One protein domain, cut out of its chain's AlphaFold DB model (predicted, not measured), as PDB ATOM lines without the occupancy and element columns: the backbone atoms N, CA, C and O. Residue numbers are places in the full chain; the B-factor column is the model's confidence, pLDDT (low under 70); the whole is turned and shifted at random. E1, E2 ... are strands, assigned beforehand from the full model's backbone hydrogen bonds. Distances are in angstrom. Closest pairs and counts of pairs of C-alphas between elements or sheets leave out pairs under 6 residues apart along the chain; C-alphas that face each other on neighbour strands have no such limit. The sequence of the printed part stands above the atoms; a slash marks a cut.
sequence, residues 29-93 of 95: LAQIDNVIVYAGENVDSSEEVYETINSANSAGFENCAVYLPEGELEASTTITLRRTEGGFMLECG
ATOM      1  N   LEU A  29      11.748 -42.051  21.066       92.25
ATOM      2  CA  LEU A  29      12.795 -41.039  21.089       92.25
ATOM      3  C   LEU A  29      13.650 -41.222  22.340       92.25
ATOM      4  O   LEU A  29      13.134 -41.163  23.456       92.25
ATOM      5  N   ALA A  30      14.956 -41.395  22.154       93.75
ATOM      6  CA  ALA A  30      15.941 -41.269  23.220       93.75
ATOM      7  C   ALA A  30      16.682 -39.937  23.050       93.75
ATOM      8  O   ALA A  30      17.334 -39.718  22.031       93.75
ATOM      9  N   GLN A  31      16.568 -39.043  24.032       90.94
ATOM     10  CA  GLN A  31      17.289 -37.767  24.052       90.94
ATOM     11  C   GLN A  31      18.510 -37.846  24.964       90.94
ATOM     12  O   GLN A  31      18.460 -38.462  26.031       90.94
ATOM     13  N   ILE A  32      19.588 -37.184  24.553       91.00
ATOM     14  CA  ILE A  32      20.751 -36.932  25.399       91.00
ATOM     15  C   ILE A  32      20.511 -35.597  26.104       91.00
ATOM     16  O   ILE A  32      20.328 -34.581  25.445       91.00
ATOM     17  N   ASP A  33      20.486 -35.602  27.437       91.25
ATOM     18  CA  ASP A  33      20.245 -34.387  28.234       91.25
ATOM     19  C   ASP A  33      21.495 -33.501  28.310       91.25
ATOM     20  O   ASP A  33      21.436 -32.282  28.148       91.25
ATOM     21  N   ASN A  34      22.652 -34.128  28.514       93.69
ATOM     22  CA  ASN A  34      23.934 -33.450  28.578       93.69
ATOM     23  C   ASN A  34      25.079 -34.361  28.118       93.69
ATOM     24  O   ASN A  34      25.005 -35.588  28.210       93.69
ATOM     25  N   VAL A  35      26.146 -33.739  27.617       92.31
ATOM     26  CA  VAL A  35      27.445 -34.369  27.366       92.31
ATOM     27  C   VAL A  35      28.473 -33.692  28.260       92.31
ATOM     28  O   VAL A  35      28.664 -32.478  28.193       92.31
ATOM     29  N   ILE A  36      29.133 -34.484  29.102       93.44
ATOM     30  CA  ILE A  36      30.168 -34.010  30.022       93.44
ATOM     31  C   ILE A  36      31.532 -34.291  29.396       93.44
ATOM     32  O   ILE A  36      31.863 -35.437  29.091       93.44
ATOM     33  N   VAL A  37      32.315 -33.236  29.195       91.81
ATOM     34  CA  VAL A  37      33.661 -33.297  28.630       91.81
ATOM     35  C   VAL A  37      34.679 -33.224  29.759       91.81
ATOM     36  O   VAL A  37      34.636 -32.326  30.598       91.81
ATOM     37  N   TYR A  38      35.625 -34.157  29.735       93.44
ATOM     38  CA  TYR A  38      36.799 -34.189  30.600       93.44
ATOM     39  C   TYR A  38      38.052 -33.970  29.746       93.44
ATOM     40  O   TYR A  38      38.124 -34.439  28.607       93.44
ATOM     41  N   ALA A  39      39.044 -33.261  30.282       89.94
ATOM     42  CA  ALA A  39      40.296 -32.969  29.590       89.94
ATOM     43  C   ALA A  39      41.479 -33.023  30.568       89.94
ATOM     44  O   ALA A  39      41.338 -32.655  31.728       89.94
ATOM     45  N   GLY A  40      42.648 -33.473  30.101       88.56
ATOM     46  CA  GLY A  40      43.865 -33.572  30.914       88.56
ATOM     47  C   GLY A  40      44.594 -34.903  30.735       88.56
ATOM     48  O   GLY A  40      44.296 -35.662  29.815       88.56
ATOM     49  N   GLU A  41      45.566 -35.177  31.608       84.44
ATOM     50  CA  GLU A  41      46.405 -36.385  31.528       84.44
ATOM     51  C   GLU A  41      45.679 -37.664  31.987       84.44
ATOM     52  O   GLU A  41      45.997 -38.738  31.489       84.44
ATOM     53  N   ASN A  42      44.680 -37.565  32.877       87.56
ATOM     54  CA  ASN A  42      43.971 -38.715  33.461       87.56
ATOM     55  C   ASN A  42      42.443 -38.542  33.390       87.56
ATOM     56  O   ASN A  42      41.766 -38.471  34.414       87.56
ATOM     57  N   VAL A  43      41.898 -38.436  32.174       90.12
ATOM     58  CA  VAL A  43      40.464 -38.157  31.956       90.12
ATOM     59  C   VAL A  43      39.528 -39.217  32.547       90.12
ATOM     60  O   VAL A  43      38.455 -38.861  33.016       90.12
ATOM     61  N   ASP A  44      39.949 -40.483  32.610       89.00
ATOM     62  CA  ASP A  44      39.122 -41.587  33.125       89.00
ATOM     63  C   ASP A  44      38.895 -41.534  34.645       89.00
ATOM     64  O   ASP A  44      37.973 -42.163  35.161       89.00
ATOM     65  N   SER A  45      39.738 -40.798  35.375       89.62
ATOM     66  CA  SER A  45      39.635 -40.616  36.827       89.62
ATOM     67  C   SER A  45      39.473 -39.151  37.228       89.62
ATOM     68  O   SER A  45      39.663 -38.814  38.397       89.62
ATOM     69  N   SER A  46      39.200 -38.267  36.267       87.31
ATOM     70  CA  SER A  46      39.016 -36.848  36.546       87.31
ATOM     71  C   SER A  46      37.644 -36.615  37.169       87.31
ATOM     72  O   SER A  46      36.624 -36.950  36.576       87.31
ATOM     73  N   GLU A  47      37.614 -35.992  38.344       88.19
ATOM     74  CA  GLU A  47      36.376 -35.451  38.925       88.19
ATOM     75  C   GLU A  47      36.103 -34.018  38.440       88.19
ATOM     76  O   GLU A  47      34.989 -33.511  38.561       88.19
ATOM     77  N   GLU A  48      37.118 -33.356  37.877       91.94
ATOM     78  CA  GLU A  48      37.000 -32.002  37.353       91.94
ATOM     79  C   GLU A  48      36.426 -32.040  35.934       91.94
ATOM     80  O   GLU A  48      37.029 -32.584  35.003       91.94
ATOM     81  N   VAL A  49      35.233 -31.462  35.792       92.88
ATOM     82  CA  VAL A  49      34.540 -31.302  34.515       92.88
ATOM     83  C   VAL A  49      35.164 -30.141  33.756       92.88
ATOM     84  O   VAL A  49      35.183 -29.014  34.249       92.88
ATOM     85  N   TYR A  50      35.627 -30.408  32.538       91.88
ATOM     86  CA  TYR A  50      36.127 -29.365  31.650       91.88
ATOM     87  C   TYR A  50      34.971 -28.543  31.073       91.88
ATOM     88  O   TYR A  50      35.002 -27.315  31.111       91.88
ATOM     89  N   GLU A  51      33.928 -29.217  30.580       92.19
ATOM     90  CA  GLU A  51      32.734 -28.559  30.050       92.19
ATOM     91  C   GLU A  51      31.495 -29.459  30.154       92.19
ATOM     92  O   GLU A  51      31.589 -30.682  30.083       92.19
ATOM     93  N   THR A  52      30.312 -28.861  30.319       93.75
ATOM     94  CA  THR A  52      29.019 -29.553  30.194       93.75
ATOM     95  C   THR A  52      28.241 -28.931  29.049       93.75
ATOM     96  O   THR A  52      27.942 -27.741  29.089       93.75
ATOM     97  N   ILE A  53      27.891 -29.737  28.053       92.12
ATOM     98  CA  ILE A  53      27.222 -29.305  26.825       92.12
ATOM     99  C   ILE A  53      25.789 -29.815  26.857       92.12
ATOM    100  O   ILE A  53      25.562 -30.992  27.140       92.12
ATOM    101  N   ASN A  54      24.830 -28.941  26.584       93.25
ATOM    102  CA  ASN A  54      23.411 -29.268  26.546       93.25
ATOM    103  C   ASN A  54      22.641 -28.294  25.639       93.25
ATOM    104  O   ASN A  54      23.198 -27.366  25.051       93.25
ATOM    105  N   SER A  55      21.326 -28.489  25.554       90.88
ATOM    106  CA  SER A  55      20.426 -27.660  24.744       90.88
ATOM    107  C   SER A  55      20.350 -26.192  25.181       90.88
ATOM    108  O   SER A  55      19.914 -25.350  24.400       90.88
ATOM    109  N   ALA A  56      20.778 -25.853  26.402       90.94
ATOM    110  CA  ALA A  56      20.772 -24.475  26.886       90.94
ATOM    111  C   ALA A  56      22.007 -23.677  26.441       90.94
ATOM    112  O   ALA A  56      21.952 -22.447  26.429       90.94
ATOM    113  N   ASN A  57      23.115 -24.346  26.101       90.00
ATOM    114  CA  ASN A  57      24.389 -23.683  25.805       90.00
ATOM    115  C   ASN A  57      25.022 -24.054  24.456       90.00
ATOM    116  O   ASN A  57      26.005 -23.421  24.075       90.00
ATOM    117  N   SER A  58      24.452 -25.005  23.711       87.56
ATOM    118  CA  SER A  58      24.947 -25.400  22.393       87.56
ATOM    119  C   SER A  58      23.811 -25.515  21.379       87.56
ATOM    120  O   SER A  58      22.856 -26.269  21.562       87.56
ATOM    121  N   ALA A  59      23.916 -24.749  20.293       86.31
ATOM    122  CA  ALA A  59      22.968 -24.815  19.187       86.31
ATOM    123  C   ALA A  59      23.131 -26.134  18.419       86.31
ATOM    124  O   ALA A  59      24.254 -26.565  18.157       86.31
ATOM    125  N   GLY A  60      22.021 -26.759  18.022       83.88
ATOM    126  CA  GLY A  60      22.049 -28.039  17.316       83.88
ATOM    127  C   GLY A  60      22.184 -29.254  18.238       83.88
ATOM    128  O   GLY A  60      22.184 -30.379  17.737       83.88
ATOM    129  N   PHE A  61      22.273 -29.066  19.562       89.56
ATOM    130  CA  PHE A  61      22.323 -30.164  20.535       89.56
ATOM    131  C   PHE A  61      21.012 -30.961  20.585       89.56
ATOM    132  O   PHE A  61      21.012 -32.137  20.929       89.56
ATOM    133  N   GLU A  62      19.895 -30.375  20.158       87.06
ATOM    134  CA  GLU A  62      18.634 -31.085  19.935       87.06
ATOM    135  C   GLU A  62      18.756 -32.241  18.923       87.06
ATOM    136  O   GLU A  62      17.951 -33.172  18.956       87.06
ATOM    137  N   ASN A  63      19.790 -32.226  18.070       88.94
ATOM    138  CA  ASN A  63      20.105 -33.319  17.148       88.94
ATOM    139  C   ASN A  63      20.881 -34.467  17.826       88.94
ATOM    140  O   ASN A  63      21.079 -35.522  17.222       88.94
ATOM    141  N   CYS A  64      21.306 -34.302  19.086       91.19
ATOM    142  CA  CYS A  64      21.842 -35.365  19.943       91.19
ATOM    143  C   CYS A  64      20.699 -36.244  20.474       91.19
ATOM    144  O   CYS A  64      20.437 -36.326  21.675       91.19
ATOM    145  N   ALA A  65      19.996 -36.904  19.560       93.06
ATOM    146  CA  ALA A  65      18.911 -37.813  19.878       93.06
ATOM    147  C   ALA A  65      18.915 -39.021  18.938       93.06
ATOM    148  O   ALA A  65      19.431 -38.966  17.820       93.06
ATOM    149  N   VAL A  66      18.323 -40.118  19.402       94.62
ATOM    150  CA  VAL A  66      18.049 -41.309  18.598       94.62
ATOM    151  C   VAL A  66      16.545 -41.405  18.408       94.62
ATOM    152  O   VAL A  66      15.800 -41.626  19.365       94.62
ATOM    153  N   TYR A  67      16.106 -41.224  17.168       92.75
ATOM    154  CA  TYR A  67      14.718 -41.393  16.766       92.75
ATOM    155  C   TYR A  67      14.535 -42.787  16.171       92.75
ATOM    156  O   TYR A  67      15.148 -43.090  15.149       92.75
ATOM    157  N   LEU A  68      13.711 -43.624  16.805       93.31
ATOM    158  CA  LEU A  68      13.336 -44.945  16.305       93.31
ATOM    159  C   LEU A  68      11.993 -44.838  15.570       93.31
ATOM    160  O   LEU A  68      10.960 -44.634  16.224       93.31
ATOM    161  N   PRO A  69      11.985 -44.951  14.229       91.25
ATOM    162  CA  PRO A  69      10.753 -44.909  13.460       91.25
ATOM    163  C   PRO A  69       9.845 -46.099  13.777       91.25
ATOM    164  O   PRO A  69      10.291 -47.168  14.185       91.25
ATOM    165  N   GLU A  70       8.551 -45.919  13.525       91.19
ATOM    166  CA  GLU A  70       7.566 -46.990  13.661       91.19
ATOM    167  C   GLU A  70       7.937 -48.203  12.794       91.19
ATOM    168  O   GLU A  70       8.179 -48.080  11.591       91.19
ATOM    169  N   GLY A  71       7.924 -49.391  13.401       87.94
ATOM    170  CA  GLY A  71       8.187 -50.655  12.710       87.94
ATOM    171  C   GLY A  71       9.665 -50.978  12.489       87.94
ATOM    172  O   GLY A  71       9.963 -52.095  12.062       87.94
ATOM    173  N   GLU A  72      10.574 -50.062  12.819       90.12
ATOM    174  CA  GLU A  72      12.006 -50.343  12.850       90.12
ATOM    175  C   GLU A  72      12.393 -51.021  14.168       90.12
ATOM    176  O   GLU A  72      11.788 -50.803  15.220       90.12
ATOM    177  N   LEU A  73      13.404 -51.885  14.105       91.56
ATOM    178  CA  LEU A  73      13.909 -52.601  15.281       91.56
ATOM    179  C   LEU A  73      15.079 -51.877  15.947       91.56
ATOM    180  O   LEU A  73      15.358 -52.122  17.119       91.56
ATOM    181  N   GLU A  74      15.761 -51.005  15.208       92.88
ATOM    182  CA  GLU A  74      16.933 -50.287  15.685       92.88
ATOM    183  C   GLU A  74      17.054 -48.905  15.041       92.88
ATOM    184  O   GLU A  74      16.629 -48.672  13.912       92.88
ATOM    185  N   ALA A  75      17.656 -47.990  15.790       93.50
ATOM    186  CA  ALA A  75      18.089 -46.688  15.321       93.50
ATOM    187  C   ALA A  75      19.362 -46.313  16.077       93.50
ATOM    188  O   ALA A  75      19.588 -46.758  17.206       93.50
ATOM    189  N   SER A  76      20.208 -45.497  15.459       93.56
ATOM    190  CA  SER A  76      21.440 -45.019  16.078       93.56
ATOM    191  C   SER A  76      21.726 -43.585  15.656       93.56
ATOM    192  O   SER A  76      21.158 -43.080  14.691       93.56
ATOM    193  N   THR A  77      22.586 -42.921  16.419       91.25
ATOM    194  CA  THR A  77      23.116 -41.599  16.090       91.25
ATOM    195  C   THR A  77      24.608 -41.592  16.377       91.25
ATOM    196  O   THR A  77      25.096 -42.373  17.199       91.25
ATOM    197  N   THR A  78      25.335 -40.704  15.707       91.19
ATOM    198  CA  THR A  78      26.767 -40.506  15.937       91.19
ATOM    199  C   THR A  78      26.981 -39.201  16.688       91.19
ATOM    200  O   THR A  78      26.487 -38.154  16.271       91.19
ATOM    201  N   ILE A  79      27.760 -39.270  17.769       90.62
ATOM    202  CA  ILE A  79      28.282 -38.109  18.491       90.62
ATOM    203  C   ILE A  79      29.758 -37.983  18.130       90.62
ATOM    204  O   ILE A  79      30.545 -38.904  18.353       90.62
ATOM    205  N   THR A  80      30.134 -36.846  17.564       91.81
ATOM    206  CA  THR A  80      31.492 -36.570  17.104       91.81
ATOM    207  C   THR A  80      32.107 -35.463  17.951       91.81
ATOM    208  O   THR A  80      31.619 -34.338  17.950       91.81
ATOM    209  N   LEU A  81      33.206 -35.772  18.642       90.31
ATOM    210  CA  LEU A  81      34.024 -34.799  19.367       90.31
ATOM    211  C   LEU A  81      35.299 -34.509  18.567       90.31
ATOM    212  O   LEU A  81      36.065 -35.425  18.258       90.31
ATOM    213  N   ARG A  82      35.544 -33.240  18.229       91.06
ATOM    214  CA  ARG A  82      36.725 -32.804  17.460       91.06
ATOM    215  C   ARG A  82      37.498 -31.739  18.207       91.06
ATOM    216  O   ARG A  82      36.907 -30.863  18.825       91.06
ATOM    217  N   ARG A  83      38.824 -31.763  18.075       90.88
ATOM    218  CA  ARG A  83      39.679 -30.640  18.470       90.88
ATOM    219  C   ARG A  83      39.703 -29.600  17.352       90.88
ATOM    220  O   ARG A  83      39.826 -29.962  16.183       90.88
ATOM    221  N   THR A  84      39.607 -28.329  17.714       90.25
ATOM    222  CA  THR A  84      39.704 -27.184  16.799       90.25
ATOM    223  C   THR A  84      40.808 -26.239  17.278       90.25
ATOM    224  O   THR A  84      41.352 -26.413  18.368       90.25
ATOM    225  N   GLU A  85      41.163 -25.229  16.482       90.56
ATOM    226  CA  GLU A  85      42.156 -24.221  16.894       90.56
ATOM    227  C   GLU A  85      41.699 -23.403  18.116       90.56
ATOM    228  O   GLU A  85      42.532 -22.926  18.881       90.56
ATOM    229  N   GLY A  86      40.384 -23.270  18.319       86.50
ATOM    230  CA  GLY A  86      39.781 -22.514  19.421       86.50
ATOM    231  C   GLY A  86      39.336 -23.353  20.623       86.50
ATOM    232  O   GLY A  86      38.753 -22.790  21.544       86.50
ATOM    233  N   GLY A  87      39.566 -24.671  20.623       86.62
ATOM    234  CA  GLY A  87      39.098 -25.571  21.679       86.62
ATOM    235  C   GLY A  87      38.628 -26.909  21.122       86.62
ATOM    236  O   GLY A  87      39.402 -27.651  20.507       86.62
ATOM    237  N   PHE A  88      37.359 -27.238  21.340       88.75
ATOM    238  CA  PHE A  88      36.741 -28.435  20.782       88.75
ATOM    239  C   PHE A  88      35.352 -28.124  20.213       88.75
ATOM    240  O   PHE A  88      34.804 -27.044  20.409       88.75
ATOM    241  N   MET A  89      34.809 -29.075  19.464       88.75
ATOM    242  CA  MET A  89      33.475 -29.011  18.882       88.75
ATOM    243  C   MET A  89      32.781 -30.358  19.065       88.75
ATOM    244  O   MET A  89      33.398 -31.401  18.827       88.75
ATOM    245  N   LEU A  90      31.514 -30.320  19.480       89.06
ATOM    246  CA  LEU A  90      30.631 -31.479  19.558       89.06
ATOM    247  C   LEU A  90      29.593 -31.387  18.434       89.06
ATOM    248  O   LEU A  90      28.879 -30.394  18.335       89.06
ATOM    249  N   GLU A  91      29.506 -32.420  17.606       89.69
ATOM    250  CA  GLU A  91      28.507 -32.544  16.542       89.69
ATOM    251  C   GLU A  91      27.680 -33.811  16.769       89.69
ATOM    252  O   GLU A  91      28.232 -34.878  17.041       89.69
ATOM    253  N   CYS A  92      26.362 -33.709  16.617       88.56
ATOM    254  CA  CYS A  92      25.437 -34.833  16.712       88.56
ATOM    255  C   CYS A  92      24.605 -34.956  15.441       88.56
ATOM    256  O   CYS A  92      24.270 -33.948  14.823       88.56
ATOM    257  N   GLY A  93      24.238 -36.186  15.081       75.81
ATOM    258  CA  GLY A  93      23.350 -36.426  13.942       75.81
ATOM    259  C   GLY A  93      24.051 -36.427  12.582       75.81
ATOM    260  O   GLY A  93      23.436 -36.083  11.578       75.81
TER     261      GLY A  93
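AT A GLANCE: This is residues 29 to 93 of the 95 residues of an uncharacterized protein of Vibrio chagasii (UniProt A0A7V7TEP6). What shape does the backbone make? It is a loose, elongated frame of three two-stranded ribbons: E1 with E4 at one end, and the hairpins E2-E3 and E5-E6 partly over one another with a gap between them. E1 runs on into E2, and the loops around Glu 41 and Gly 71 make the two far ends of the long axis. What is it built of? The printed part has 65 residues with no named helix and six named strands, E1 to E6 in chain order, in three antiparallel sheets of two; the class is all strand, though under half of the residues, 27 of 65, are in named strands. The whole is loose, with a radius of gyration of the C-alphas of 14.1 A and spans of 45 by 25 by 19 A.

HOW THE PARTS SIT: Which strand stands beside the first? E1, residues 29 to 31, is the antiparallel neighbour of E4, residues 65 to 68, at 169 degrees between directions; N 30 and O 66 are within hydrogen-bond range at 2.9 A. Where does the chain go from E1? It runs on at 40 degrees into E2, residues 34 to 37, which forms an antiparallel hairpin with E3, residues 51 to 54, at 160 degrees; N 35 and O 53 are within hydrogen-bond range at 2.8 A. What of the last two strands? E5, residues 79 to 84, and E6, residues 87 to 92, form an antiparallel hairpin at 157 degrees, with N 80 and O 91 within hydrogen-bond range at 2.8 A. How near are the sheets? E3 and E6 are only just apart, with their closest C-alphas at 8.3 A, while the closest C-alphas of E4 and E6, those of Ala 65 and Cys 92, are at 7.8 A.

IN THESE COORDINATES: Where does the first strand begin? C-alpha 29 of E1 is at (12.795, -41.039, 21.089). How long are the strands? From first to last C-alpha, E1 measures 6.3 A, E2 9.7 A, E3 10.0 A, E4 9.7 A, E5 15.9 A and E6 17.2 A. Where does the last strand end? C-alpha 92 of E6 is at (25.437, -34.833, 16.712).

THE WHOLE: How large is it? The two C-alphas farthest apart, those of Glu 41 and Gly 71, are 44.9 A from each other. Is it unbroken, and which link is long? The printed part has no cut, and the link from E2 to E3, 13 residues, is long. How sure is the model? The mean pLDDT of the printed part is 90.3, and no printed residue is under 70.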